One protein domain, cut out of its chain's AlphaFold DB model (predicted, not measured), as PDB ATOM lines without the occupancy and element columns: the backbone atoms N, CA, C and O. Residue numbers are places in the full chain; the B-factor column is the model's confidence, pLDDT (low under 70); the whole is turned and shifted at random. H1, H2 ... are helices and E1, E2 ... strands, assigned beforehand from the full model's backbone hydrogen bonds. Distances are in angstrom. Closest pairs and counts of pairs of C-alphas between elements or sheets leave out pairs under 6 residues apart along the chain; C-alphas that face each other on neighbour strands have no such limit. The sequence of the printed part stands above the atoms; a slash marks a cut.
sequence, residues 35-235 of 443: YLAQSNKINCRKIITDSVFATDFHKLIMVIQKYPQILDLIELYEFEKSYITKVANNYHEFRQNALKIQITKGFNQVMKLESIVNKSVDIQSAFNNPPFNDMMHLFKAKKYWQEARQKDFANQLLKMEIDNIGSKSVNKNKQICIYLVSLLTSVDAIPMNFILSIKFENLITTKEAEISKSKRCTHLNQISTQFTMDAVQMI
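What this domain is: This is residues 35 to 235 of the 443 residues of an uncharacterized protein of Tritrichomonas foetus (UniProt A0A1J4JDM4). A small three-strand sheet, E1, E2 and E3, with the short helices H1 to H4 makes a head near one end of a long rod, whose backbone is the 47-residue helix H7. H6 folds alongside the head-end part of H7 and reaches the sheet at E3, while H10 packs side by side on a part of H7 farther from the head; residues 119 to 138, with no named element, span from H6 to the far end of H7. The printed part has 201 residues, with ten named helices and three strands in the order E1 H1 H2 H3 H4 E2 H5 H6 H7 E3 H8 H9 H10; the sheet order is E1 E2 E3, all antiparallel. The class is mostly helix, and the whole is extended, with a radius of gyration of the C-alphas of 26.2 A and spans of 92 by 30 by 24 A.

Where its parts are: The sheet is made of E1, residues 40 to 43, E2, residues 74 to 78, 13.1 A long, and E3, residues 194 to 198, 13.0 A long. C-alpha 40 is at (37.569, 48.688, 33.951). Between E1 and E2 come H1, residues 44 to 49, H2, residues 51 to 56, H3, residues 58 to 66, 12.7 A long, and H4, residues 68 to 72. H5, residues 81 to 86, precedes H6, residues 88 to 118, 45.0 A long. H7, residues 139 to 185, is 68.3 A long and begins at C-alpha 139, (-37.212, 24.506, 36.127). After E3 follow H8, residues 200 to 203, H9, residues 207 to 213, and H10, residues 215 to 235, 30.8 A long, ending at C-alpha 235, (-28.514, 35.339, 39.167).

How they stand to each other: E2 is the inner strand. With E1 it is antiparallel at 148 degrees, with N 42 and O 76 within hydrogen-bond range at 2.8 A. With E3 it is antiparallel at 160 degrees, with N 197 and O 75 at 2.8 A. H1, H6 and H7 are on the sheet, but each only grazes it; the closest C-alphas of H6 and E3 are those of Arg 95 and Ile 195, 6.4 A. H6 and H7 form a helical hairpin: they touch at Val 117 and Ser 167, C-alphas 5.1 A apart, at a shallow tilt of 12 degrees, opposite ways. H7 is the hub, touching five helices. Its residues 144 to 165 touch H10, closest at the C-alphas of Ala 148 and Ala 231, 4.2 A, at a shallow tilt of 25 degrees, opposite ways. Its residues 162 to 170 touch H9, about perpendicular at 86 degrees, closest at the C-alphas of Gly 166 and Lys 207, 4.9 A. Its residues 173 to 177 touch H8, closest at the C-alphas of Asn 173 and Leu 203, 5.9 A. H3 and H7 only just touch, with 3 pairs of C-alphas within 8 A, closest at Leu 60 and Leu 183, 7.0 A. H1 and H2 touch only at the corner, closest at the C-alphas of Ile 47 and Phe 53, 5.0 A. H4 and H7 are close but not clearly touching, with the C-alphas of Ile 70 and Ile 176 at 7.5 A. H5 and H6 are close but not clearly touching, with the C-alphas of Ile 84 and Tyr 91 at 6.4 A. H6 and H10 are apart. In H3, H5, H6, H7 and H10 every O i to N i+4 pair is within hydrogen-bond range; H9 has 2 of 3, H1 0 of 2 beside 3 of 3 O i to N i+3 pairs, H2 0 of 2 beside 2 of 3, H4 0 of 1 beside 2 of 2, and H8 is too short for an i+4 pair.

The domain as a whole: The C-alphas farthest apart, of Lys 86 and Leu 138, are 92.0 A apart. The printed part has no cut. The link from H6 to H7 is long, with 20 residues. The mean pLDDT of the printed part is 86.5, and residues 87 to 89 are under 70.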
ATOM      1  N   TYR A  35      35.789  52.165  45.655       74.44
ATOM      2  CA  TYR A  35      36.781  51.139  45.316       74.44
ATOM      3  C   TYR A  35      36.637  50.548  43.898       74.44
ATOM      4  O   TYR A  35      37.594  49.996  43.361       74.44
ATOM      5  N   LEU A  36      35.462  50.670  43.268       77.62
ATOM      6  CA  LEU A  36      35.230  50.249  41.881       77.62
ATOM      7  C   LEU A  36      35.604  51.344  40.866       77.62
ATOM      8  O   LEU A  36      35.740  51.042  39.681       77.62
ATOM      9  N   ALA A  37      35.816  52.594  41.292       74.38
ATOM     10  CA  ALA A  37      36.113  53.713  40.388       74.38
ATOM     11  C   ALA A  37      37.432  53.542  39.611       74.38
ATOM     12  O   ALA A  37      37.606  54.143  38.556       74.38
ATOM     13  N   GLN A  38      38.349  52.719  40.124       72.50
ATOM     14  CA  GLN A  38      39.656  52.443  39.518       72.50
ATOM     15  C   GLN A  38      39.661  51.182  38.635       72.50
ATOM     16  O   GLN A  38      40.721  50.752  38.186       72.50
ATOM     17  N   SER A  39      38.495  50.572  38.399       81.00
ATOM     18  CA  SER A  39      38.355  49.331  37.629       81.00
ATOM     19  C   SER A  39      37.773  49.563  36.235       81.00
ATOM     20  O   SER A  39      36.982  50.482  36.011       81.00
ATOM     21  N   ASN A  40      38.127  48.686  35.296       84.25
ATOM     22  CA  ASN A  40      37.569  48.688  33.951       84.25
ATOM     23  C   ASN A  40      36.241  47.925  33.943       84.25
ATOM     24  O   ASN A  40      36.191  46.718  34.193       84.25
ATOM     25  N   LYS A  41      35.145  48.626  33.636       86.00
ATOM     26  CA  LYS A  41      33.816  48.014  33.540       86.00
ATOM     27  C   LYS A  41      33.675  47.238  32.230       86.00
ATOM     28  O   LYS A  41      33.726  47.814  31.141       86.00
ATOM     29  N   ILE A  42      33.421  45.938  32.334       83.44
ATOM     30  CA  ILE A  42      33.223  45.040  31.197       83.44
ATOM     31  C   ILE A  42      31.758  44.624  31.115       83.44
ATOM     32  O   ILE A  42      31.133  44.193  32.085       83.44
ATOM     33  N   ASN A  43      31.200  44.751  29.911       80.06
ATOM     34  CA  ASN A  43      29.878  44.230  29.604       80.06
ATOM     35  C   ASN A  43      29.959  42.705  29.451       80.06
ATOM     36  O   ASN A  43      30.747  42.219  28.639       80.06
ATOM     37  N   CYS A  44      29.107  41.963  30.164       80.25
ATOM     38  CA  CYS A  44      29.064  40.502  30.100       80.25
ATOM     39  C   CYS A  44      28.899  39.933  28.683       80.25
ATOM     40  O   CYS A  44      29.372  38.834  28.412       80.25
ATOM     41  N   ARG A  45      28.300  40.680  27.745       81.00
ATOM     42  CA  ARG A  45      28.195  40.262  26.336       81.00
ATOM     43  C   ARG A  45      29.558  40.090  25.662       81.00
ATOM     44  O   ARG A  45      29.691  39.216  24.812       81.00
ATOM     45  N   LYS A  46      30.572  40.868  26.065       79.25
ATOM     46  CA  LYS A  46      31.936  40.772  25.517       79.25
ATOM     47  C   LYS A  46      32.627  39.453  25.880       79.25
ATOM     48  O   LYS A  46      33.435  38.973  25.096       79.25
ATOM     49  N   ILE A  47      32.262  38.845  27.013       78.56
ATOM     50  CA  ILE A  47      32.806  37.554  27.476       78.56
ATOM     51  C   ILE A  47      32.480  36.426  26.494       78.56
ATOM     52  O   ILE A  47      33.260  35.499  26.330       78.56
ATOM     53  N   ILE A  48      31.314  36.501  25.843       75.25
ATOM     54  CA  ILE A  48      30.851  35.467  24.910       75.25
ATOM     55  C   ILE A  48      31.589  35.567  23.573       75.25
ATOM     56  O   ILE A  48      31.836  34.556  22.924       75.25
ATOM     57  N   THR A  49      31.894  36.788  23.136       76.38
ATOM     58  CA  THR A  49      32.446  37.060  21.803       76.38
ATOM     59  C   THR A  49      33.969  36.987  21.745       76.38
ATOM     60  O   THR A  49      34.520  36.812  20.664       76.38
ATOM     61  N   ASP A  50      34.646  37.154  22.878       80.69
ATOM     62  CA  ASP A  50      36.104  37.157  22.954       80.69
ATOM     63  C   ASP A  50      36.632  35.774  23.354       80.69
ATOM     64  O   ASP A  50      36.316  35.253  24.424       80.69
ATOM     65  N   SER A  51      37.476  35.197  22.498       71.31
ATOM     66  CA  SER A  51      38.093  33.886  22.712       71.31
ATOM     67  C   SER A  51      38.922  33.779  23.999       71.31
ATOM     68  O   SER A  51      39.020  32.686  24.547       71.31
ATOM     69  N   VAL A  52      39.487  34.886  24.497       74.50
ATOM     70  CA  VAL A  52      40.314  34.903  25.717       74.50
ATOM     71  C   VAL A  52      39.432  34.895  26.963       74.50
ATOM     72  O   VAL A  52      39.645  34.114  27.889       74.50
ATOM     73  N   PHE A  53      38.369  35.701  26.972       77.94
ATOM     74  CA  PHE A  53      37.395  35.660  28.064       77.94
ATOM     75  C   PHE A  53      36.596  34.350  28.069       77.94
ATOM     76  O   PHE A  53      36.181  33.890  29.135       77.94
ATOM     77  N   ALA A  54      36.427  33.714  26.907       72.19
ATOM     78  CA  ALA A  54      35.721  32.448  26.787       72.19
ATOM     79  C   ALA A  54      36.380  31.302  27.576       72.19
ATOM     80  O   ALA A  54      35.681  30.468  28.159       72.19
ATOM     81  N   THR A  55      37.716  31.271  27.631       76.88
ATOM     82  CA  THR A  55      38.469  30.289  28.425       76.88
ATOM     83  C   THR A  55      38.421  30.587  29.921       76.88
ATOM     84  O   THR A  55      38.265  29.663  30.718       76.88
ATOM     85  N   ASP A  56      38.472  31.862  30.304       80.94
ATOM     86  CA  ASP A  56      38.562  32.276  31.710       80.94
ATOM     87  C   ASP A  56      37.209  32.239  32.448       80.94
ATOM     88  O   ASP A  56      37.165  32.119  33.672       80.94
ATOM     89  N   PHE A  57      36.090  32.304  31.717       85.00
ATOM     90  CA  PHE A  57      34.731  32.378  32.270       85.00
ATOM     91  C   PHE A  57      33.845  31.177  31.900       85.00
ATOM     92  O   PHE A  57      32.628  31.313  31.752       85.00
ATOM     93  N   HIS A  58      34.417  29.976  31.782       83.56
ATOM     94  CA  HIS A  58      33.697  28.787  31.304       83.56
ATOM     95  C   HIS A  58      32.370  28.514  32.048       83.56
ATOM     96  O   HIS A  58      31.321  28.339  31.422       83.56
ATOM     97  N   LYS A  59      32.371  28.561  33.391       85.38
ATOM     98  CA  LYS A  59      31.162  28.344  34.215       85.38
ATOM     99  C   LYS A  59      30.096  29.419  34.004       85.38
ATOM    100  O   LYS A  59      28.908  29.104  33.928       85.38
ATOM    101  N   LEU A  60      30.511  30.679  33.881       84.75
ATOM    102  CA  LEU A  60      29.604  31.792  33.603       84.75
ATOM    103  C   LEU A  60      28.968  31.641  32.213       84.75
ATOM    104  O   LEU A  60      27.766  31.842  32.072       84.75
ATOM    105  N   ILE A  61      29.731  31.207  31.208       85.94
ATOM    106  CA  ILE A  61      29.226  30.976  29.847       85.94
ATOM    107  C   ILE A  61      28.190  29.855  29.823       85.94
ATOM    108  O   ILE A  61      27.127  30.039  29.232       85.94
ATOM    109  N   MET A  62      28.436  28.737  30.513       84.69
ATOM    110  CA  MET A  62      27.445  27.657  30.636       84.69
ATOM    111  C   MET A  62      26.129  28.155  31.252       84.69
ATOM    112  O   MET A  62      25.037  27.814  30.789       84.69
ATOM    113  N   VAL A  63      26.219  28.992  32.288       85.12
ATOM    114  CA  VAL A  63      25.049  29.583  32.951       85.12
ATOM    115  C   VAL A  63      24.317  30.559  32.023       85.12
ATOM    116  O   VAL A  63      23.088  30.515  31.953       85.12
ATOM    117  N   ILE A  64      25.043  31.384  31.262       86.75
ATOM    118  CA  ILE A  64      24.457  32.311  30.284       86.75
ATOM    119  C   ILE A  64      23.778  31.559  29.132       86.75
ATOM    120  O   ILE A  64      22.676  31.931  28.736       86.75
ATOM    121  N   GLN A  65      24.373  30.477  28.621       86.56
ATOM    122  CA  GLN A  65      23.754  29.642  27.584       86.56
ATOM    123  C   GLN A  65      22.412  29.065  28.053       86.56
ATOM    124  O   GLN A  65      21.447  29.029  27.291       86.56
ATOM    125  N   LYS A  66      22.327  28.659  29.325       86.31
ATOM    126  CA  LYS A  66      21.089  28.151  29.927       86.31
ATOM    127  C   LYS A  66      20.067  29.258  30.219       86.31
ATOM    128  O   LYS A  66      18.864  29.029  30.094       86.31
ATOM    129  N   TYR A  67      20.528  30.449  30.602       86.94
ATOM    130  CA  TYR A  67      19.683  31.596  30.944       86.94
ATOM    131  C   TYR A  67      20.224  32.897  30.327       86.94
ATOM    132  O   TYR A  67      20.845  33.698  31.029       86.94
ATOM    133  N   PRO A  68      19.928  33.175  29.045       85.94
ATOM    134  CA  PRO A  68      20.481  34.335  28.341       85.94
ATOM    135  C   PRO A  68      20.167  35.679  29.006       85.94
ATOM    136  O   PRO A  68      20.993  36.587  28.977       85.94
ATOM    137  N   GLN A  69      19.013  35.792  29.681       83.56
ATOM    138  CA  GLN A  69      18.620  37.005  30.410       83.56
ATOM    139  C   GLN A  69      19.568  37.397  31.561       83.56
ATOM    140  O   GLN A  69      19.491  38.517  32.057       83.56
ATOM    141  N   ILE A  70      20.480  36.512  31.983       87.06
ATOM    142  CA  ILE A  70      21.517  36.826  32.976       87.06
ATOM    143  C   ILE A  70      22.479  37.912  32.479       87.06
ATOM    144  O   ILE A  70      23.020  38.665  33.288       87.06
ATOM    145  N   LEU A  71      22.657  38.036  31.162       85.50
ATOM    146  CA  LEU A  71      23.542  39.028  30.552       85.50
ATOM    147  C   LEU A  71      23.250  40.463  30.992       85.50
ATOM    148  O   LEU A  71      24.181  41.246  31.154       85.50
ATOM    149  N   ASP A  72      21.978  40.791  31.199       84.62
ATOM    150  CA  ASP A  72      21.552  42.138  31.578       84.62
ATOM    151  C   ASP A  72      21.547  42.341  33.113       84.62
ATOM    152  O   ASP A  72      21.321  43.450  33.604       84.62
ATOM    153  N   LEU A  73      21.818  41.277  33.882       86.62
ATOM    154  CA  LEU A  73      21.838  41.269  35.350       86.62
ATOM    155  C   LEU A  73      23.248  41.367  35.940       86.62
ATOM    156  O   LEU A  73      23.375  41.687  37.122       86.62
ATOM    157  N   ILE A  74      24.282  41.077  35.148       88.31
ATOM    158  CA  ILE A  74      25.672  41.010  35.603       88.31
ATOM    159  C   ILE A  74      26.486  42.173  35.036       88.31
ATOM    160  O   ILE A  74      26.482  42.443  33.836       88.31
ATOM    161  N   GLU A  75      27.260  42.808  35.909       87.88
ATOM    162  CA  GLU A  75      28.325  43.736  35.544       87.88
ATOM    163  C   GLU A  75      29.669  43.213  36.064       87.88
ATOM    164  O   GLU A  75      29.775  42.793  37.219       87.88
ATOM    165  N   LEU A  76      30.696  43.229  35.210       88.25
ATOM    166  CA  LEU A  76      32.055  42.840  35.576       88.25
ATOM    167  C   LEU A  76      32.950  44.061  35.746       88.25
ATOM    168  O   LEU A  76      32.904  44.992  34.942       88.25
ATOM    169  N   TYR A  77      33.815  43.996  36.749       88.19
ATOM    170  CA  TYR A  77      34.830  44.997  37.036       88.19
ATOM    171  C   TYR A  77      36.203  44.329  37.035       88.19
ATOM    172  O   TYR A  77      36.484  43.490  37.894       88.19
ATOM    173  N   GLU A  78      37.031  44.674  36.052       88.38
ATOM    174  CA  GLU A  78      38.398  44.176  35.904       88.38
ATOM    175  C   GLU A  78      39.398  45.125  36.559       88.38
ATOM    176  O   GLU A  78      39.352  46.341  36.361       88.38
ATOM    177  N   PHE A  79      40.334  44.554  37.309       85.75
ATOM    178  CA  PHE A  79      41.433  45.276  37.928       85.75
ATOM    179  C   PHE A  79      42.756  44.878  37.278       85.75
ATOM    180  O   PHE A  79      43.027  43.695  37.053       85.75
ATOM    181  N   GLU A  80      43.614  45.861  37.008       82.81
ATOM    182  CA  GLU A  80      44.948  45.581  36.489       82.81
ATOM    183  C   GLU A  80      45.784  44.789  37.502       82.81
ATOM    184  O   GLU A  80      45.816  45.091  38.698       82.81
ATOM    185  N   LYS A  81      46.548  43.803  37.019       78.81
ATOM    186  CA  LYS A  81      47.447  42.994  37.867       78.81
ATOM    187  C   LYS A  81      48.476  43.854  38.616       78.81
ATOM    188  O   LYS A  81      48.820  43.554  39.760       78.81
ATOM    189  N   SER A  82      48.935  44.937  37.990       76.12
ATOM    190  CA  SER A  82      49.845  45.935  38.570       76.12
ATOM    191  C   SER A  82      49.239  46.609  39.811       76.12
ATOM    192  O   SER A  82      49.926  46.802  40.814       76.12
ATOM    193  N   TYR A  83      47.944  46.921  39.759       76.12
ATOM    194  CA  TYR A  83      47.181  47.536  40.837       76.12
ATOM    195  C   TYR A  83      46.928  46.550  41.977       76.12
ATOM    196  O   TYR A  83      47.210  46.859  43.134       76.12
ATOM    197  N   ILE A  84      46.494  45.329  41.645       77.25
ATOM    198  CA  ILE A  84      46.275  44.261  42.631       77.25
ATOM    199  C   ILE A  84      47.559  44.003  43.421       77.25
ATOM    200  O   ILE A  84      47.516  43.918  44.638       77.25
ATOM    201  N   THR A  85      48.718  43.960  42.764       72.69
ATOM    202  CA  THR A  85      50.001  43.696  43.441       72.69
ATOM    203  C   THR A  85      50.412  44.833  44.388       72.69
ATOM    204  O   THR A  85      51.003  44.578  45.434       72.69
ATOM    205  N   LYS A  86      50.069  46.089  44.066       71.25
ATOM    206  CA  LYS A  86      50.374  47.266  44.903       71.25
ATOM    207  C   LYS A  86      49.477  47.384  46.136       71.25
ATOM    208  O   LYS A  86      49.904  47.955  47.132       71.25
ATOM    209  N   VAL A  87      48.247  46.870  46.068       69.81
ATOM    210  CA  VAL A  87      47.220  47.039  47.115       69.81
ATOM    211  C   VAL A  87      46.620  45.687  47.544       69.81
ATOM    212  O   VAL A  87      45.460  45.606  47.949       69.81
ATOM    213  N   ALA A  88      47.411  44.615  47.440       61.75
ATOM    214  CA  ALA A  88      46.951  43.222  47.462       61.75
ATOM    215  C   ALA A  88      46.058  42.877  48.657       61.75
ATOM    216  O   ALA A  88      44.982  42.308  48.471       61.75
ATOM    217  N   ASN A  89      46.456  43.275  49.869       65.69
ATOM    218  CA  ASN A  89      45.686  42.970  51.077       65.69
ATOM    219  C   ASN A  89      44.296  43.624  51.052       65.69
ATOM    220  O   ASN A  89      43.299  42.936  51.265       65.69
ATOM    221  N   ASN A  90      44.206  44.903  50.680       80.81
ATOM    222  CA  ASN A  90      42.928  45.618  50.663       80.81
ATOM    223  C   ASN A  90      42.032  45.149  49.504       80.81
ATOM    224  O   ASN A  90      40.815  45.090  49.651       80.81
ATOM    225  N   TYR A  91      42.612  44.782  48.352       83.56
ATOM    226  CA  TYR A  91      41.846  44.246  47.222       83.56
ATOM    227  C   TYR A  91      41.203  42.894  47.549       83.56
ATOM    228  O   TYR A  91      40.011  42.701  47.302       83.56
ATOM    229  N   HIS A  92      41.974  41.953  48.102       83.44
ATOM    230  CA  HIS A  92      41.457  40.625  48.424       83.44
ATOM    231  C   HIS A  92      40.404  40.675  49.534       83.44
ATOM    232  O   HIS A  92      39.378  40.002  49.416       83.44
ATOM    233  N   GLU A  93      40.608  41.508  50.558       84.62
ATOM    234  CA  GLU A  93      39.624  41.738  51.619       84.62
ATOM    235  C   GLU A  93      38.344  42.388  51.069       84.62
ATOM    236  O   GLU A  93      37.241  41.893  51.317       84.62
ATOM    237  N   PHE A  94      38.477  43.417  50.226       85.19
ATOM    238  CA  PHE A  94      37.339  44.049  49.559       85.19
ATOM    239  C   PHE A  94      36.562  43.059  48.683       85.19
ATOM    240  O   PHE A  94      35.337  42.978  48.779       85.19
ATOM    241  N   ARG A  95      37.254  42.251  47.868       86.06
ATOM    242  CA  ARG A  95      36.632  41.217  47.025       86.06
ATOM    243  C   ARG A  95      35.877  40.187  47.864       86.06
ATOM    244  O   ARG A  95      34.759  39.822  47.507       86.06
ATOM    245  N   GLN A  96      36.460  39.719  48.968       87.12
ATOM    246  CA  GLN A  96      35.789  38.784  49.876       87.12
ATOM    247  C   GLN A  96      34.538  39.405  50.507       87.12
ATOM    248  O   GLN A  96      33.492  38.754  50.563       87.12
ATOM    249  N   ASN A  97      34.614  40.667  50.931       86.62
ATOM    250  CA  ASN A  97      33.475  41.371  51.510       86.62
ATOM    251  C   ASN A  97      32.358  41.594  50.471       86.62
ATOM    252  O   ASN A  97      31.194  41.279  50.727       86.62
ATOM    253  N   ALA A  98      32.717  42.026  49.258       86.62
ATOM    254  CA  ALA A  98      31.802  42.174  48.128       86.62
ATOM    255  C   ALA A  98      31.065  40.863  47.809       86.62
ATOM    256  O   ALA A  98      29.836  40.855  47.718       86.62
ATOM    257  N   LEU A  99      31.796  39.745  47.712       88.62
ATOM    258  CA  LEU A  99      31.217  38.415  47.495       88.62
ATOM    259  C   LEU A  99      30.248  38.034  48.618       88.62
ATOM    260  O   LEU A  99      29.125  37.618  48.341       88.62
ATOM    261  N   LYS A 100      30.638  38.216  49.885       89.88
ATOM    262  CA  LYS A 100      29.789  37.896  51.044       89.88
ATOM    263  C   LYS A 100      28.476  38.686  51.029       89.88
ATOM    264  O   LYS A 100      27.408  38.110  51.259       89.88
ATOM    265  N   ILE A 101      28.536  39.984  50.729       89.81
ATOM    266  CA  ILE A 101      27.355  40.854  50.640       89.81
ATOM    267  C   ILE A 101      26.460  40.430  49.465       89.81
ATOM    268  O   ILE A 101      25.255  40.257  49.649       89.81
ATOM    269  N   GLN A 102      27.038  40.206  48.281       90.56
ATOM    270  CA  GLN A 102      26.323  39.745  47.082       90.56
ATOM    271  C   GLN A 102      25.607  38.403  47.315       90.56
ATOM    272  O   GLN A 102      24.423  38.272  47.007       90.56
ATOM    273  N   ILE A 103      26.298  37.427  47.914       91.19
ATOM    274  CA  ILE A 103      25.741  36.110  48.251       91.19
ATOM    275  C   ILE A 103      24.564  36.260  49.222       91.19
ATOM    276  O   ILE A 103      23.504  35.676  49.003       91.19
ATOM    277  N   THR A 104      24.716  37.086  50.261       91.06
ATOM    278  CA  THR A 104      23.651  37.338  51.247       91.06
ATOM    279  C   THR A 104      22.426  37.989  50.596       91.06
ATOM    280  O   THR A 104      21.297  37.555  50.833       91.06
ATOM    281  N   LYS A 105      22.632  38.991  49.726       90.62
ATOM    282  CA  LYS A 105      21.558  39.619  48.938       90.62
ATOM    283  C   LYS A 105      20.832  38.588  48.068       90.62
ATOM    284  O   LYS A 105      19.602  38.545  48.082       90.62
ATOM    285  N   GLY A 106      21.574  37.724  47.378       91.50
ATOM    286  CA  GLY A 106      21.013  36.658  46.551       91.50
ATOM    287  C   GLY A 106      20.198  35.634  47.349       91.50
ATOM    288  O   GLY A 106      19.067  35.340  46.974       91.50
ATOM    289  N   PHE A 107      20.692  35.146  48.492       92.38
ATOM    290  CA  PHE A 107      19.928  34.226  49.350       92.38
ATOM    291  C   PHE A 107      18.625  34.844  49.862       92.38
ATOM    292  O   PHE A 107      17.564  34.224  49.762       92.38
ATOM    293  N   ASN A 108      18.677  36.088  50.347       91.44
ATOM    294  CA  ASN A 108      17.477  36.812  50.768       91.44
ATOM    295  C   ASN A 108      16.468  36.940  49.619       91.44
ATOM    296  O   ASN A 108      15.259  36.837  49.831       91.44
ATOM    297  N   GLN A 109      16.957  37.129  48.393       90.81
ATOM    298  CA  GLN A 109      16.122  37.220  47.206       90.81
ATOM    299  C   GLN A 109      15.476  35.877  46.827       90.81
ATOM    300  O   GLN A 109      14.286  35.847  46.510       90.81
ATOM    301  N   VAL A 110      16.210  34.764  46.924       92.38
ATOM    302  CA  VAL A 110      15.650  33.412  46.738       92.38
ATOM    303  C   VAL A 110      14.512  33.164  47.726       92.38
ATOM    304  O   VAL A 110      13.438  32.741  47.308       92.38
ATOM    305  N   MET A 111      14.703  33.495  49.007       90.56
ATOM    306  CA  MET A 111      13.671  33.317  50.039       90.56
ATOM    307  C   MET A 111      12.415  34.152  49.762       90.56
ATOM    308  O   MET A 111      11.295  33.663  49.921       90.56
ATOM    309  N   LYS A 112      12.576  35.395  49.288       90.62
ATOM    310  CA  LYS A 112      11.441  36.230  48.861       90.62
ATOM    311  C   LYS A 112      10.679  35.581  47.705       90.62
ATOM    312  O   LYS A 112       9.459  35.453  47.782       90.62
ATOM    313  N   LEU A 113      11.373  35.132  46.660       90.12
ATOM    314  CA  LEU A 113      10.741  34.496  45.499       90.12
ATOM    315  C   LEU A 113      10.071  33.160  45.860       90.12
ATOM    316  O   LEU A 113       8.984  32.879  45.366       90.12
ATOM    317  N   GLU A 114      10.667  32.376  46.760       90.12
ATOM    318  CA  GLU A 114      10.077  31.150  47.311       90.12
ATOM    319  C   GLU A 114       8.728  31.432  47.984       90.12
ATOM    320  O   GLU A 114       7.731  30.776  47.685       90.12
ATOM    321  N   SER A 115       8.667  32.465  48.833       88.88
ATOM    322  CA  SER A 115       7.423  32.851  49.508       88.88
ATOM    323  C   SER A 115       6.321  33.270  48.529       88.88
ATOM    324  O   SER A 115       5.153  32.951  48.742       88.88
ATOM    325  N   ILE A 116       6.687  33.934  47.426       87.81
ATOM    326  CA  ILE A 116       5.742  34.352  46.385       87.81
ATOM    327  C   ILE A 116       5.213  33.130  45.631       87.81
ATOM    328  O   ILE A 116       4.008  33.033  45.422       87.81
ATOM    329  N   VAL A 117       6.086  32.189  45.246       86.94
ATOM    330  CA  VAL A 117       5.692  30.956  44.538       86.94
ATOM    331  C   VAL A 117       4.728  30.121  45.382       86.94
ATOM    332  O   VAL A 117       3.723  29.651  44.857       86.94
ATOM    333  N   ASN A 118       4.996  29.993  46.683       85.12
ATOM    334  CA  ASN A 118       4.205  29.156  47.589       85.12
ATOM    335  C   ASN A 118       2.902  29.812  48.067       85.12
ATOM    336  O   ASN A 118       2.077  29.150  48.694       85.12
ATOM    337  N   LYS A 119       2.686  31.101  47.780       84.38
ATOM    338  CA  LYS A 119       1.429  31.777  48.102       84.38
ATOM    339  C   LYS A 119       0.334  31.291  47.150       84.38
ATOM    340  O   LYS A 119       0.337  31.654  45.973       84.38
ATOM    341  N   SER A 120      -0.591  30.483  47.660       73.00
ATOM    342  CA  SER A 120      -1.767  30.025  46.919       73.00
ATOM    343  C   SER A 120      -2.761  31.163  46.697       73.00
ATOM    344  O   SER A 120      -2.928  32.031  47.558       73.00
ATOM    345  N   VAL A 121      -3.454  31.137  45.562       76.88
ATOM    346  CA  VAL A 121      -4.639  31.976  45.358       76.88
ATOM    347  C   VAL A 121      -5.801  31.379  46.143       76.88
ATOM    348  O   VAL A 121      -6.030  30.173  46.095       76.88
ATOM    349  N   ASP A 122      -6.513  32.227  46.883       72.88
ATOM    350  CA  ASP A 122      -7.758  31.839  47.541       72.88
ATOM    351  C   ASP A 122      -8.854  31.738  46.476       72.88
ATOM    352  O   ASP A 122      -9.188  32.716  45.799       72.88
ATOM    353  N   ILE A 123      -9.347  30.522  46.265       72.50
ATOM    354  CA  ILE A 123     -10.336  30.206  45.237       72.50
ATOM    355  C   ILE A 123     -11.552  29.672  45.962       72.50
ATOM    356  O   ILE A 123     -11.694  28.474  46.195       72.50
ATOM    357  N   GLN A 124     -12.418  30.596  46.351       75.06
ATOM    358  CA  GLN A 124     -13.712  30.271  46.923       75.06
ATOM    359  C   GLN A 124     -14.786  30.515  45.876       75.06
ATOM    360  O   GLN A 124     -14.778  31.536  45.183       75.06
ATOM    361  N   SER A 125     -15.709  29.562  45.764       77.50
ATOM    362  CA  SER A 125     -16.907  29.762  44.962       77.50
ATOM    363  C   SER A 125     -17.765  30.843  45.596       77.50
ATOM    364  O   SER A 125     -18.072  30.786  46.788       77.50
ATOM    365  N   ALA A 126     -18.209  31.790  44.776       76.38
ATOM    366  CA  ALA A 126     -19.218  32.758  45.185       76.38
ATOM    367  C   ALA A 126     -20.630  32.135  45.260       76.38
ATOM    368  O   ALA A 126     -21.551  32.766  45.773       76.38
ATOM    369  N   PHE A 127     -20.814  30.900  44.769       81.38
ATOM    370  CA  PHE A 127     -22.119  30.282  44.512       81.38
ATOM    371  C   PHE A 127     -22.250  28.885  45.136       81.38
ATOM    372  O   PHE A 127     -22.596  27.906  44.469       81.38
ATOM    373  N   ASN A 128     -22.001  28.791  46.444       79.50
ATOM    374  CA  ASN A 128     -22.189  27.546  47.198       79.50
ATOM    375  C   ASN A 128     -23.672  27.198  47.394       79.50
ATOM    376  O   ASN A 128     -24.056  26.042  47.241       79.50
ATOM    377  N   ASN A 129     -24.499  28.206  47.681       84.19
ATOM    378  CA  ASN A 129     -25.933  28.056  47.913       84.19
ATOM    379  C   ASN A 129     -26.721  28.917  46.924       84.19
ATOM    380  O   ASN A 129     -26.261  30.013  46.587       84.19
ATOM    381  N   PRO A 130     -27.893  28.449  46.466       87.12
ATOM    382  CA  PRO A 130     -28.745  29.249  45.605       87.12
ATOM    383  C   PRO A 130     -29.222  30.505  46.350       87.12
ATOM    384  O   PRO A 130     -29.449  30.460  47.560       87.12
ATOM    385  N   PRO A 131     -29.408  31.628  45.639       86.00
ATOM    386  CA  PRO A 131     -29.820  32.891  46.252       86.00
ATOM    387  C   PRO A 131     -31.257  32.852  46.798       86.00
ATOM    388  O   PRO A 131     -31.573  33.570  47.743       86.00
ATOM    389  N   PHE A 132     -32.120  32.015  46.213       89.25
ATOM    390  CA  PHE A 132     -33.548  31.920  46.526       89.25
ATOM    391  C   PHE A 132     -33.963  30.442  46.593       89.25
ATOM    392  O   PHE A 132     -34.233  29.819  45.565       89.25
ATOM    393  N   ASN A 133     -33.954  29.853  47.795       88.56
ATOM    394  CA  ASN A 133     -34.305  28.438  48.003       88.56
ATOM    395  C   ASN A 133     -35.754  28.127  47.600       88.56
ATOM    396  O   ASN A 133     -36.025  27.062  47.052       88.56
ATOM    397  N   ASP A 134     -36.655  29.083  47.825       88.62
ATOM    398  CA  ASP A 134     -38.082  29.053  47.486       88.62
ATOM    399  C   ASP A 134     -38.362  28.956  45.982       88.62
ATOM    400  O   ASP A 134     -39.502  28.745  45.593       88.62
ATOM    401  N   MET A 135     -37.341  29.106  45.137       92.94
ATOM    402  CA  MET A 135     -37.462  29.070  43.680       92.94
ATOM    403  C   MET A 135     -36.847  27.813  43.057       92.94
ATOM    404  O   MET A 135     -36.985  27.596  41.857       92.94
ATOM    405  N   MET A 136     -36.120  26.993  43.823       93.06
ATOM    406  CA  MET A 136     -35.287  25.917  43.259       93.06
ATOM    407  C   MET A 136     -36.065  24.684  42.795       93.06
ATOM    408  O   MET A 136     -35.495  23.843  42.094       93.06
ATOM    409  N   HIS A 137     -37.348  24.576  43.146       92.19
ATOM    410  CA  HIS A 137     -38.248  23.580  42.565       92.19
ATOM    411  C   HIS A 137     -38.677  23.940  41.135       92.19
ATOM    412  O   HIS A 137     -39.072  23.042  40.403       92.19
ATOM    413  N   LEU A 138     -38.542  25.206  40.720       96.31
ATOM    414  CA  LEU A 138     -38.887  25.682  39.375       96.31
ATOM    415  C   LEU A 138     -37.771  25.378  38.369       96.31
ATOM    416  O   LEU A 138     -36.587  25.629  38.628       96.31
ATOM    417  N   PHE A 139     -38.142  24.906  37.181       95.12
ATOM    418  CA  PHE A 139     -37.212  24.506  36.127       95.12
ATOM    419  C   PHE A 139     -36.361  25.675  35.639       95.12
ATOM    420  O   PHE A 139     -35.133  25.560  35.574       95.12
ATOM    421  N   LYS A 140     -36.973  26.824  35.335       94.94
ATOM    422  CA  LYS A 140     -36.256  27.991  34.803       94.94
ATOM    423  C   LYS A 140     -35.270  28.580  35.812       94.94
ATOM    424  O   LYS A 140     -34.128  28.868  35.453       94.94
ATOM    425  N   ALA A 141     -35.670  28.696  37.079       95.69
ATOM    426  CA  ALA A 141     -34.791  29.172  38.148       95.69
ATOM    427  C   ALA A 141     -33.615  28.211  38.383       95.69
ATOM    428  O   ALA A 141     -32.463  28.646  38.455       95.69
ATOM    429  N   LYS A 142     -33.887  26.901  38.433       95.19
ATOM    430  CA  LYS A 142     -32.861  25.862  38.576       95.19
ATOM    431  C   LYS A 142     -31.884  25.856  37.402       95.19
ATOM    432  O   LYS A 142     -30.679  25.747  37.628       95.19
ATOM    433  N   LYS A 143     -32.368  26.026  36.168       95.62
ATOM    434  CA  LYS A 143     -31.528  26.121  34.965       95.62
ATOM    435  C   LYS A 143     -30.572  27.312  35.040       95.62
ATOM    436  O   LYS A 143     -29.367  27.129  34.894       95.62
ATOM    437  N   TYR A 144     -31.073  28.510  35.350       95.94
ATOM    438  CA  TYR A 144     -30.214  29.689  35.512       95.94
ATOM    439  C   TYR A 144     -29.207  29.522  36.653       95.94
ATOM    440  O   TYR A 144     -28.052  29.925  36.517       95.94
ATOM    441  N   TRP A 145     -29.603  28.883  37.753       95.44
ATOM    442  CA  TRP A 145     -28.689  28.585  38.852       95.44
ATOM    443  C   TRP A 145     -27.566  27.628  38.434       95.44
ATOM    444  O   TRP A 145     -26.395  27.873  38.726       95.44
ATOM    445  N   GLN A 146     -27.899  26.556  37.713       94.38
ATOM    446  CA  GLN A 146     -26.918  25.612  37.178       94.38
ATOM    447  C   GLN A 146     -25.949  26.297  36.209       94.38
ATOM    448  O   GLN A 146     -24.740  26.113  36.339       94.38
ATOM    449  N   GLU A 147     -26.457  27.126  35.293       95.62
ATOM    450  CA  GLU A 147     -25.628  27.912  34.375       95.62
ATOM    451  C   GLU A 147     -24.688  28.857  35.143       95.62
ATOM    452  O   GLU A 147     -23.488  28.886  34.863       95.62
ATOM    453  N   ALA A 148     -25.179  29.564  36.169       95.06
ATOM    454  CA  ALA A 148     -24.353  30.435  37.010       95.06
ATOM    455  C   ALA A 148     -23.213  29.666  37.700       95.06
ATOM    456  O   ALA A 148     -22.056  30.089  37.656       95.06
ATOM    457  N   ARG A 149     -23.518  28.500  38.288       93.88
ATOM    458  CA  ARG A 149     -22.516  27.646  38.945       93.88
ATOM    459  C   ARG A 149     -21.481  27.101  37.970       93.88
ATOM    460  O   ARG A 149     -20.299  27.075  38.299       93.88
ATOM    461  N   GLN A 150     -21.900  26.677  36.778       94.12
ATOM    462  CA  GLN A 150     -20.977  26.200  35.745       94.12
ATOM    463  C   GLN A 150     -19.999  27.303  35.325       94.12
ATOM    464  O   GLN A 150     -18.800  27.052  35.197       94.12
ATOM    465  N   LYS A 151     -20.493  28.536  35.159       93.94
ATOM    466  CA  LYS A 151     -19.671  29.705  34.817       93.94
ATOM    467  C   LYS A 151     -18.685  30.060  35.929       93.94
ATOM    468  O   LYS A 151     -17.517  30.310  35.641       93.94
ATOM    469  N   ASP A 152     -19.115  30.031  37.187       92.69
ATOM    470  CA  ASP A 152     -18.230  30.271  38.331       92.69
ATOM    471  C   ASP A 152     -17.166  29.187  38.490       92.69
ATOM    472  O   ASP A 152     -15.993  29.497  38.685       92.69
ATOM    473  N   PHE A 153     -17.537  27.920  38.317       91.94
ATOM    474  CA  PHE A 153     -16.578  26.822  38.329       91.94
ATOM    475  C   PHE A 153     -15.526  26.980  37.221       91.94
ATOM    476  O   PHE A 153     -14.326  26.900  37.483       91.94
ATOM    477  N   ALA A 154     -15.950  27.298  35.995       93.00
ATOM    478  CA  ALA A 154     -15.024  27.586  34.901       93.00
ATOM    479  C   ALA A 154     -14.111  28.785  35.224       93.00
ATOM    480  O   ALA A 154     -12.912  28.748  34.949       93.00
ATOM    481  N   ASN A 155     -14.648  29.827  35.863       93.12
ATOM    482  CA  ASN A 155     -13.881  30.990  36.305       93.12
ATOM    483  C   ASN A 155     -12.805  30.629  37.344       93.12
ATOM    484  O   ASN A 155     -11.679  31.118  37.268       93.12
ATOM    485  N   GLN A 156     -13.122  29.750  38.295       91.19
ATOM    486  CA  GLN A 156     -12.158  29.253  39.279       91.19
ATOM    487  C   GLN A 156     -11.001  28.508  38.608       91.19
ATOM    488  O   GLN A 156      -9.840  28.794  38.904       91.19
ATOM    489  N   LEU A 157     -11.296  27.630  37.643       92.19
ATOM    490  CA  LEU A 157     -10.268  26.925  36.870       92.19
ATOM    491  C   LEU A 157      -9.361  27.894  36.095       92.19
ATOM    492  O   LEU A 157      -8.144  27.710  36.059       92.19
ATOM    493  N   LEU A 158      -9.927  28.960  35.519       92.62
ATOM    494  CA  LEU A 158      -9.139  29.995  34.846       92.62
ATOM    495  C   LEU A 158      -8.209  30.726  35.819       92.62
ATOM    496  O   LEU A 158      -7.038  30.926  35.498       92.62
ATOM    497  N   LYS A 159      -8.698  31.086  37.012       91.00
ATOM    498  CA  LYS A 159      -7.880  31.725  38.053       91.00
ATOM    499  C   LYS A 159      -6.737  30.817  38.515       91.00
ATOM    500  O   LYS A 159      -5.616  31.303  38.650       91.00
ATOM    501  N   MET A 160      -6.988  29.511  38.678       91.00
ATOM    502  CA  MET A 160      -5.938  28.522  38.970       91.00
ATOM    503  C   MET A 160      -4.864  28.496  37.884       91.00
ATOM    504  O   MET A 160      -3.674  28.513  38.188       91.00
ATOM    505  N   GLU A 161      -5.266  28.463  36.614       91.38
ATOM    506  CA  GLU A 161      -4.309  28.400  35.507       91.38
ATOM    507  C   GLU A 161      -3.502  29.700  35.373       91.38
ATOM    508  O   GLU A 161      -2.293  29.658  35.146       91.38
ATOM    509  N   ILE A 162      -4.135  30.860  35.568       91.81
ATOM    510  CA  ILE A 162      -3.448  32.159  35.585       91.81
ATOM    511  C   ILE A 162      -2.409  32.207  36.715       91.81
ATOM    512  O   ILE A 162      -1.265  32.610  36.476       91.81
ATOM    513  N   ASP A 163      -2.768  31.747  37.915       90.00
ATOM    514  CA  ASP A 163      -1.840  31.663  39.046       90.00
ATOM    515  C   ASP A 163      -0.696  30.677  38.791       90.00
ATOM    516  O   ASP A 163       0.460  30.969  39.102       90.00
ATOM    517  N   ASN A 164      -0.980  29.534  38.169       90.38
ATOM    518  CA  ASN A 164       0.027  28.546  37.795       90.38
ATOM    519  C   ASN A 164       1.045  29.133  36.803       90.38
ATOM    520  O   ASN A 164       2.255  28.964  36.969       90.38
ATOM    521  N   ILE A 165       0.579  29.875  35.792       89.81
ATOM    522  CA  ILE A 165       1.460  30.562  34.839       89.81
ATOM    523  C   ILE A 165       2.321  31.611  35.559       89.81
ATOM    524  O   ILE A 165       3.540  31.632  35.366       89.81
ATOM    525  N   GLY A 166       1.718  32.435  36.424       89.88
ATOM    526  CA  GLY A 166       2.444  33.415  37.237       89.88
ATOM    527  C   GLY A 166       3.505  32.756  38.123       89.88
ATOM    528  O   GLY A 166       4.672  33.148  38.101       89.88
ATOM    529  N   SER A 167       3.132  31.687  38.826       90.25
ATOM    530  CA  SER A 167       4.014  30.899  39.695       90.25
ATOM    531  C   SER A 167       5.185  30.287  38.930       90.25
ATOM    532  O   SER A 167       6.322  30.360  39.390       90.25
ATOM    533  N   LYS A 168       4.947  29.736  37.731       90.56
ATOM    534  CA  LYS A 168       6.009  29.208  36.859       90.56
ATOM    535  C   LYS A 168       6.995  30.295  36.431       90.56
ATOM    536  O   LYS A 168       8.199  30.034  36.427       90.56
ATOM    537  N   SER A 169       6.516  31.500  36.111       89.06
ATOM    538  CA  SER A 169       7.395  32.616  35.731       89.06
ATOM    539  C   SER A 169       8.254  33.089  36.907       89.06
ATOM    540  O   SER A 169       9.479  33.151  36.800       89.06
ATOM    541  N   VAL A 170       7.646  33.306  38.079       90.62
ATOM    542  CA  VAL A 170       8.383  33.680  39.301       90.62
ATOM    543  C   VAL A 170       9.376  32.581  39.698       90.62
ATOM    544  O   VAL A 170      10.518  32.868  40.058       90.62
ATOM    545  N   ASN A 171       9.001  31.306  39.558       91.06
ATOM    546  CA  ASN A 171       9.899  30.184  39.815       91.06
ATOM    547  C   ASN A 171      11.095  30.168  38.845       91.06
ATOM    548  O   ASN A 171      12.204  29.839  39.257       91.06
ATOM    549  N   LYS A 172      10.921  30.581  37.582       90.19
ATOM    550  CA  LYS A 172      12.044  30.769  36.649       90.19
ATOM    551  C   LYS A 172      13.008  31.848  37.156       90.19
ATOM    552  O   LYS A 172      14.214  31.607  37.159       90.19
ATOM    553  N   ASN A 173      12.501  32.977  37.658       90.31
ATOM    554  CA  ASN A 173      13.329  34.029  38.268       90.31
ATOM    555  C   ASN A 173      14.058  33.535  39.525       90.31
ATOM    556  O   ASN A 173      15.241  33.825  39.710       90.31
ATOM    557  N   LYS A 174      13.392  32.708  40.341       91.94
ATOM    558  CA  LYS A 174      14.006  32.041  41.495       91.94
ATOM    559  C   LYS A 174      15.171  31.148  41.075       91.94
ATOM    560  O   LYS A 174      16.247  31.248  41.654       91.94
ATOM    561  N   GLN A 175      14.985  30.321  40.045       91.56
ATOM    562  CA  GLN A 175      16.050  29.462  39.519       91.56
ATOM    563  C   GLN A 175      17.244  30.289  39.030       91.56
ATOM    564  O   GLN A 175      18.371  29.992  39.408       91.56
ATOM    565  N   ILE A 176      17.011  31.366  38.270       91.25
ATOM    566  CA  ILE A 176      18.079  32.286  37.839       91.25
ATOM    567  C   ILE A 176      18.849  32.828  39.049       91.25
ATOM    568  O   ILE A 176      20.075  32.796  39.056       91.25
ATOM    569  N   CYS A 177      18.141  33.273  40.090       92.12
ATOM    570  CA  CYS A 177      18.752  33.773  41.318       92.12
ATOM    571  C   CYS A 177      19.629  32.709  42.006       92.12
ATOM    572  O   CYS A 177      20.757  33.011  42.391       92.12
ATOM    573  N   ILE A 178      19.170  31.453  42.073       91.88
ATOM    574  CA  ILE A 178      19.946  30.321  42.609       91.88
ATOM    575  C   ILE A 178      21.228  30.092  41.794       91.88
ATOM    576  O   ILE A 178      22.300  29.957  42.380       91.88
ATOM    577  N   TYR A 179      21.154  30.095  40.458       91.00
ATOM    578  CA  TYR A 179      22.347  29.948  39.610       91.00
ATOM    579  C   TYR A 179      23.337  31.104  39.794       91.00
ATOM    580  O   TYR A 179      24.541  30.870  39.835       91.00
ATOM    581  N   LEU A 180      22.844  32.335  39.951       90.94
ATOM    582  CA  LEU A 180      23.673  33.516  40.208       90.94
ATOM    583  C   LEU A 180      24.384  33.438  41.566       90.94
ATOM    584  O   LEU A 180      25.574  33.730  41.650       90.94
ATOM    585  N   VAL A 181      23.696  32.977  42.614       91.62
ATOM    586  CA  VAL A 181      24.321  32.708  43.920       91.62
ATOM    587  C   VAL A 181      25.353  31.586  43.808       91.62
ATOM    588  O   VAL A 181      26.470  31.739  44.293       91.62
ATOM    589  N   SER A 182      25.024  30.492  43.113       90.12
ATOM    590  CA  SER A 182      25.954  29.381  42.884       90.12
ATOM    591  C   SER A 182      27.223  29.834  42.155       90.12
ATOM    592  O   SER A 182      28.315  29.379  42.501       90.12
ATOM    593  N   LEU A 183      27.097  30.747  41.186       88.88
ATOM    594  CA  LEU A 183      28.228  31.342  40.477       88.88
ATOM    595  C   LEU A 183      29.137  32.123  41.437       88.88
ATOM    596  O   LEU A 183      30.345  31.906  41.432       88.88
ATOM    597  N   LEU A 184      28.560  32.976  42.290       88.88
ATOM    598  CA  LEU A 184      29.306  33.759  43.285       88.88
ATOM    599  C   LEU A 184      30.050  32.880  44.301       88.88
ATOM    600  O   LEU A 184      31.098  33.277  44.803       88.88
ATOM    601  N   THR A 185      29.519  31.695  44.610       87.19
ATOM    602  CA  THR A 185      30.151  30.744  45.541       87.19
ATOM    603  C   THR A 185      31.231  29.865  44.903       87.19
ATOM    604  O   THR A 185      31.992  29.220  45.622       87.19
ATOM    605  N   SER A 186      31.312  29.809  43.571       87.00
ATOM    606  CA  SER A 186      32.263  28.944  42.870       87.00
ATOM    607  C   SER A 186      33.625  29.631  42.752       87.00
ATOM    608  O   SER A 186      33.762  30.659  42.094       87.00
ATOM    609  N   VAL A 187      34.646  29.029  43.363       77.12
ATOM    610  CA  VAL A 187      36.009  29.590  43.486       77.12
ATOM    611  C   VAL A 187      36.668  29.888  42.131       77.12
ATOM    612  O   VAL A 187      37.408  30.855  41.992       77.12
ATOM    613  N   ASP A 188      36.374  29.065  41.136       79.88
ATOM    614  CA  ASP A 188      36.926  29.035  39.779       79.88
ATOM    615  C   ASP A 188      35.979  29.622  38.714       79.88
ATOM    616  O   ASP A 188      36.289  29.575  37.529       79.88
ATOM    617  N   ALA A 189      34.808  30.147  39.094       81.56
ATOM    618  CA  ALA A 189      33.862  30.698  38.117       81.56
ATOM    619  C   ALA A 189      34.192  32.131  37.680       81.56
ATOM    620  O   ALA A 189      33.725  32.569  36.628       81.56
ATOM    621  N   ILE A 190      34.938  32.869  38.506       84.50
ATOM    622  CA  ILE A 190      35.301  34.270  38.282       84.50
ATOM    623  C   ILE A 190      36.801  34.416  38.568       84.50
ATOM    624  O   ILE A 190      37.210  34.173  39.711       84.50
ATOM    625  N   PRO A 191      37.621  34.842  37.591       86.50
ATOM    626  CA  PRO A 191      39.054  35.011  37.796       86.50
ATOM    627  C   PRO A 191      39.368  36.017  38.912       86.50
ATOM    628  O   PRO A 191      38.584  36.914  39.232       86.50
ATOM    629  N   MET A 192      40.539  35.866  39.535       84.00
ATOM    630  CA  MET A 192      40.901  36.614  40.746       84.00
ATOM    631  C   MET A 192      41.033  38.124  40.545       84.00
ATOM    632  O   MET A 192      40.921  38.851  41.523       84.00
ATOM    633  N   ASN A 193      41.260  38.592  39.317       86.81
ATOM    634  CA  ASN A 193      41.340  40.012  38.974       86.81
ATOM    635  C   ASN A 193      39.974  40.656  38.680       86.81
ATOM    636  O   ASN A 193      39.923  41.829  38.311       86.81
ATOM    637  N   PHE A 194      38.877  39.914  38.860       87.12
ATOM    638  CA  PHE A 194      37.521  40.397  38.631       87.12
ATOM    639  C   PHE A 194      36.692  40.447  39.909       87.12
ATOM    640  O   PHE A 194      36.766  39.576  40.785       87.12
ATOM    641  N   ILE A 195      35.826  41.457  39.955       87.38
ATOM    642  CA  ILE A 195      34.707  41.549  40.888       87.38
ATOM    643  C   ILE A 195      33.422  41.587  40.066       87.38
ATOM    644  O   ILE A 195      33.290  42.360  39.116       87.38
ATOM    645  N   LEU A 196      32.480  40.724  40.426       87.06
ATOM    646  CA  LEU A 196      31.197  40.588  39.754       87.06
ATOM    647  C   LEU A 196      30.114  41.277  40.585       87.06
ATOM    648  O   LEU A 196      30.037  41.080  41.797       87.06
ATOM    649  N   SER A 197      29.287  42.084  39.925       88.00
ATOM    650  CA  SER A 197      28.148  42.758  40.536       88.00
ATOM    651  C   SER A 197      26.851  42.287  39.895       88.00
ATOM    652  O   SER A 197      26.639  42.475  38.697       88.00
ATOM    653  N   ILE A 198      25.986  41.667  40.695       88.62
ATOM    654  CA  ILE A 198      24.680  41.167  40.264       88.62
ATOM    655  C   ILE A 198      23.574  42.106  40.741       88.62
ATOM    656  O   ILE A 198      23.474  42.412  41.928       88.62
ATOM    657  N   LYS A 199      22.698  42.499  39.815       87.75
ATOM    658  CA  LYS A 199      21.490  43.291  40.083       87.75
ATOM    659  C   LYS A 199      20.322  42.375  40.450       87.75
ATOM    660  O   LYS A 199      19.426  42.134  39.638       87.75
ATOM    661  N   PHE A 200      20.347  41.814  41.659       86.50
ATOM    662  CA  PHE A 200      19.286  40.919  42.144       86.50
ATOM    663  C   PHE A 200      17.915  41.604  42.232       86.50
ATOM    664  O   PHE A 200      16.890  40.929  42.152       86.50
ATOM    665  N   GLU A 201      17.882  42.932  42.351       83.12
ATOM    666  CA  GLU A 201      16.652  43.721  42.440       83.12
ATOM    667  C   GLU A 201      15.796  43.584  41.172       83.12
ATOM    668  O   GLU A 201      14.571  43.530  41.250       83.12
ATOM    669  N   ASN A 202      16.440  43.419  40.012       85.31
ATOM    670  CA  ASN A 202      15.766  43.257  38.722       85.31
ATOM    671  C   ASN A 202      15.043  41.902  38.577       85.31
ATOM    672  O   ASN A 202      14.278  41.715  37.633       85.31
ATOM    673  N   LEU A 203      15.278  40.954  39.495       83.25
ATOM    674  CA  LEU A 203      14.588  39.660  39.549       83.25
ATOM    675  C   LEU A 203      13.368  39.672  40.482       83.25
ATOM    676  O   LEU A 203      12.644  38.675  40.539       83.25
ATOM    677  N   ILE A 204      13.127  40.763  41.220       72.94
ATOM    678  CA  ILE A 204      11.916  40.922  42.030       72.94
ATOM    679  C   ILE A 204      10.755  41.232  41.089       72.94
ATOM    680  O   ILE A 204      10.591  42.359  40.628       72.94
ATOM    681  N   THR A 205       9.910  40.238  40.837       76.69
ATOM    682  CA  THR A 205       8.638  40.447  40.148       76.69
ATOM    683  C   THR A 205       7.511  39.790  40.930       76.69
ATOM    684  O   THR A 205       7.659  38.693  41.472       76.69
ATOM    685  N   THR A 206       6.387  40.496  41.052       82.81
ATOM    686  CA  THR A 206       5.179  39.913  41.635       82.81
ATOM    687  C   THR A 206       4.510  38.991  40.619       82.81
ATOM    688  O   THR A 206       4.749  39.105  39.411       82.81
ATOM    689  N   LYS A 207       3.640  38.087  41.090       83.12
ATOM    690  CA  LYS A 207       2.840  37.246  40.191       83.12
ATOM    691  C   LYS A 207       2.027  38.111  39.227       83.12
ATOM    692  O   LYS A 207       2.008  37.816  38.038       83.12
ATOM    693  N   GLU A 208       1.437  39.209  39.697       83.56
ATOM    694  CA  GLU A 208       0.635  40.116  38.868       83.56
ATOM    695  C   GLU A 208       1.467  40.770  37.754       83.56
ATOM    696  O   GLU A 208       1.009  40.865  36.615       83.56
ATOM    697  N   ALA A 209       2.705  41.173  38.057       84.75
ATOM    698  CA  ALA A 209       3.616  41.759  37.076       84.75
ATOM    699  C   ALA A 209       4.068  40.750  36.005       84.75
ATOM    700  O   ALA A 209       4.322  41.130  34.865       84.75
ATOM    701  N   GLU A 210       4.181  39.466  36.348       83.88
ATOM    702  CA  GLU A 210       4.486  38.406  35.378       83.88
ATOM    703  C   GLU A 210       3.257  38.005  34.553       83.88
ATOM    704  O   GLU A 210       3.351  37.789  33.343       83.88
ATOM    705  N   ILE A 211       2.086  37.970  35.188       85.44
ATOM    706  CA  ILE A 211       0.794  37.711  34.547       85.44
ATOM    707  C   ILE A 211       0.503  38.782  33.488       85.44
ATOM    708  O   ILE A 211       0.117  38.433  32.375       85.44
ATOM    709  N   SER A 212       0.737  40.064  33.780       84.38
ATOM    710  CA  SER A 212       0.449  41.167  32.847       84.38
ATOM    711  C   SER A 212       1.328  41.173  31.590       84.38
ATOM    712  O   SER A 212       0.898  41.645  30.539       84.38
ATOM    713  N   LYS A 213       2.537  40.598  31.658       86.31
ATOM    714  CA  LYS A 213       3.433  40.426  30.498       86.31
ATOM    715  C   LYS A 213       2.978  39.299  29.565       86.31
ATOM    716  O   LYS A 213       3.350  39.271  28.391       86.31
ATOM    717  N   SER A 214       2.195  38.347  30.073       88.31
ATOM    718  CA  SER A 214       1.750  37.174  29.324       88.31
ATOM    719  C   SER A 214       0.476  37.472  28.535       88.31
ATOM    720  O   SER A 214      -0.612  37.555  29.102       88.31
ATOM    721  N   LYS A 215       0.579  37.515  27.197       90.44
ATOM    722  CA  LYS A 215      -0.590  37.633  26.297       90.44
ATOM    723  C   LYS A 215      -1.661  36.579  26.596       90.44
ATOM    724  O   LYS A 215      -2.851  36.879  26.555       90.44
ATOM    725  N   ARG A 216      -1.234  35.353  26.928       91.44
ATOM    726  CA  ARG A 216      -2.135  34.257  27.307       91.44
ATOM    727  C   ARG A 216      -2.901  34.595  28.582       91.44
ATOM    728  O   ARG A 216      -4.112  34.424  28.606       91.44
ATOM    729  N   CYS A 217      -2.233  35.101  29.615       91.06
ATOM    730  CA  CYS A 217      -2.908  35.474  30.857       91.06
ATOM    731  C   CYS A 217      -3.868  36.651  30.663       91.06
ATOM    732  O   CYS A 217      -4.961  36.629  31.216       91.06
ATOM    733  N   THR A 218      -3.510  37.640  29.838       89.69
ATOM    734  CA  THR A 218      -4.420  38.741  29.483       89.69
ATOM    735  C   THR A 218      -5.700  38.221  28.832       89.69
ATOM    736  O   THR A 218      -6.792  38.623  29.222       89.69
ATOM    737  N   HIS A 219      -5.581  37.276  27.898       92.44
ATOM    738  CA  HIS A 219      -6.738  36.638  27.272       92.44
ATOM    739  C   HIS A 219      -7.574  35.822  28.273       92.44
ATOM    740  O   HIS A 219      -8.795  35.958  28.315       92.44
ATOM    741  N   LEU A 220      -6.934  35.026  29.138       92.81
ATOM    742  CA  LEU A 220      -7.635  34.260  30.177       92.81
ATOM    743  C   LEU A 220      -8.365  35.175  31.177       92.81
ATOM    744  O   LEU A 220      -9.480  34.859  31.580       92.81
ATOM    745  N   ASN A 221      -7.789  36.330  31.526       91.31
ATOM    746  CA  ASN A 221      -8.431  37.331  32.384       91.31
ATOM    747  C   ASN A 221      -9.672  37.954  31.726       91.31
ATOM    748  O   ASN A 221     -10.672  38.197  32.404       91.31
ATOM    749  N   GLN A 222      -9.646  38.185  30.409       93.19
ATOM    750  CA  GLN A 222     -10.823  38.656  29.671       93.19
ATOM    751  C   GLN A 222     -11.958  37.625  29.723       93.19
ATOM    752  O   GLN A 222     -13.088  37.977  30.054       93.19
ATOM    753  N   ILE A 223     -11.650  36.345  29.485       94.50
ATOM    754  CA  ILE A 223     -12.635  35.254  29.580       94.50
ATOM    755  C   ILE A 223     -13.165  35.123  31.017       94.50
ATOM    756  O   ILE A 223     -14.370  35.008  31.223       94.50
ATOM    757  N   SER A 224     -12.285  35.190  32.019       93.31
ATOM    758  CA  SER A 224     -12.647  35.165  33.445       93.31
ATOM    759  C   SER A 224     -13.621  36.293  33.813       93.31
ATOM    760  O   SER A 224     -14.615  36.068  34.513       93.31
ATOM    761  N   THR A 225     -13.392  37.495  33.281       92.50
ATOM    762  CA  THR A 225     -14.290  38.644  33.465       92.50
ATOM    763  C   THR A 225     -15.648  38.384  32.815       92.50
ATOM    764  O   THR A 225     -16.675  38.580  33.463       92.50
ATOM    765  N   GLN A 226     -15.664  37.853  31.587       95.19
ATOM    766  CA  GLN A 226     -16.906  37.496  30.901       95.19
ATOM    767  C   GLN A 226     -17.707  36.447  31.680       95.19
ATOM    768  O   GLN A 226     -18.898  36.633  31.899       95.19
ATOM    769  N   PHE A 227     -17.071  35.378  32.169       94.44
ATOM    770  CA  PHE A 227     -17.761  34.370  32.982       94.44
ATOM    771  C   PHE A 227     -18.304  34.931  34.292       94.44
ATOM    772  O   PHE A 227     -19.387  34.536  34.718       94.44
ATOM    773  N   THR A 228     -17.591  35.873  34.908       92.62
ATOM    774  CA  THR A 228     -18.079  36.561  36.107       92.62
ATOM    775  C   THR A 228     -19.340  37.373  35.788       92.62
ATOM    776  O   THR A 228     -20.327  37.281  36.516       92.62
ATOM    777  N   MET A 229     -19.347  38.117  34.675       94.38
ATOM    778  CA  MET A 229     -20.516  38.883  34.228       94.38
ATOM    779  C   MET A 229     -21.700  37.980  33.863       94.38
ATOM    780  O   MET A 229     -22.817  38.235  34.314       94.38
ATOM    781  N   ASP A 230     -21.457  36.905  33.109       94.69
ATOM    782  CA  ASP A 230     -22.472  35.917  32.732       94.69
ATOM    783  C   ASP A 230     -23.124  35.295  33.976       94.69
ATOM    784  O   ASP A 230     -24.349  35.198  34.053       94.69
ATOM    785  N   ALA A 231     -22.319  34.893  34.968       94.19
ATOM    786  CA  ALA A 231     -22.819  34.290  36.200       94.19
ATOM    787  C   ALA A 231     -23.732  35.260  36.963       94.19
ATOM    788  O   ALA A 231     -24.852  34.899  37.326       94.19
ATOM    789  N   VAL A 232     -23.303  36.516  37.136       92.56
ATOM    790  CA  VAL A 232     -24.118  37.567  37.770       92.56
ATOM    791  C   VAL A 232     -25.408  37.820  36.987       92.56
ATOM    792  O   VAL A 232     -26.473  37.968  37.588       92.56
ATOM    793  N   GLN A 233     -25.352  37.814  35.654       95.56
ATOM    794  CA  GLN A 233     -26.538  37.968  34.816       95.56
ATOM    795  C   GLN A 233     -27.535  36.820  35.021       95.56
ATOM    796  O   GLN A 233     -28.738  37.072  35.071       95.56
ATOM    797  N   MET A 234     -27.072  35.577  35.175       95.62
ATOM    798  CA  MET A 234     -27.964  34.450  35.466       95.62
ATOM    799  C   MET A 234     -28.633  34.585  36.833       95.62
ATOM    800  O   MET A 234     -29.834  34.357  36.939       95.62
ATOM    801  N   ILE A 235     -27.910  35.043  37.858       93.69
ATOM    802  CA  ILE A 235     -28.514  35.339  39.167       93.69
ATOM    803  C   ILE A 235     -29.565  36.442  39.059       93.69
ATOM    804  O   ILE A 235     -30.654  36.311  39.620       93.69
TER     805      ILE A 235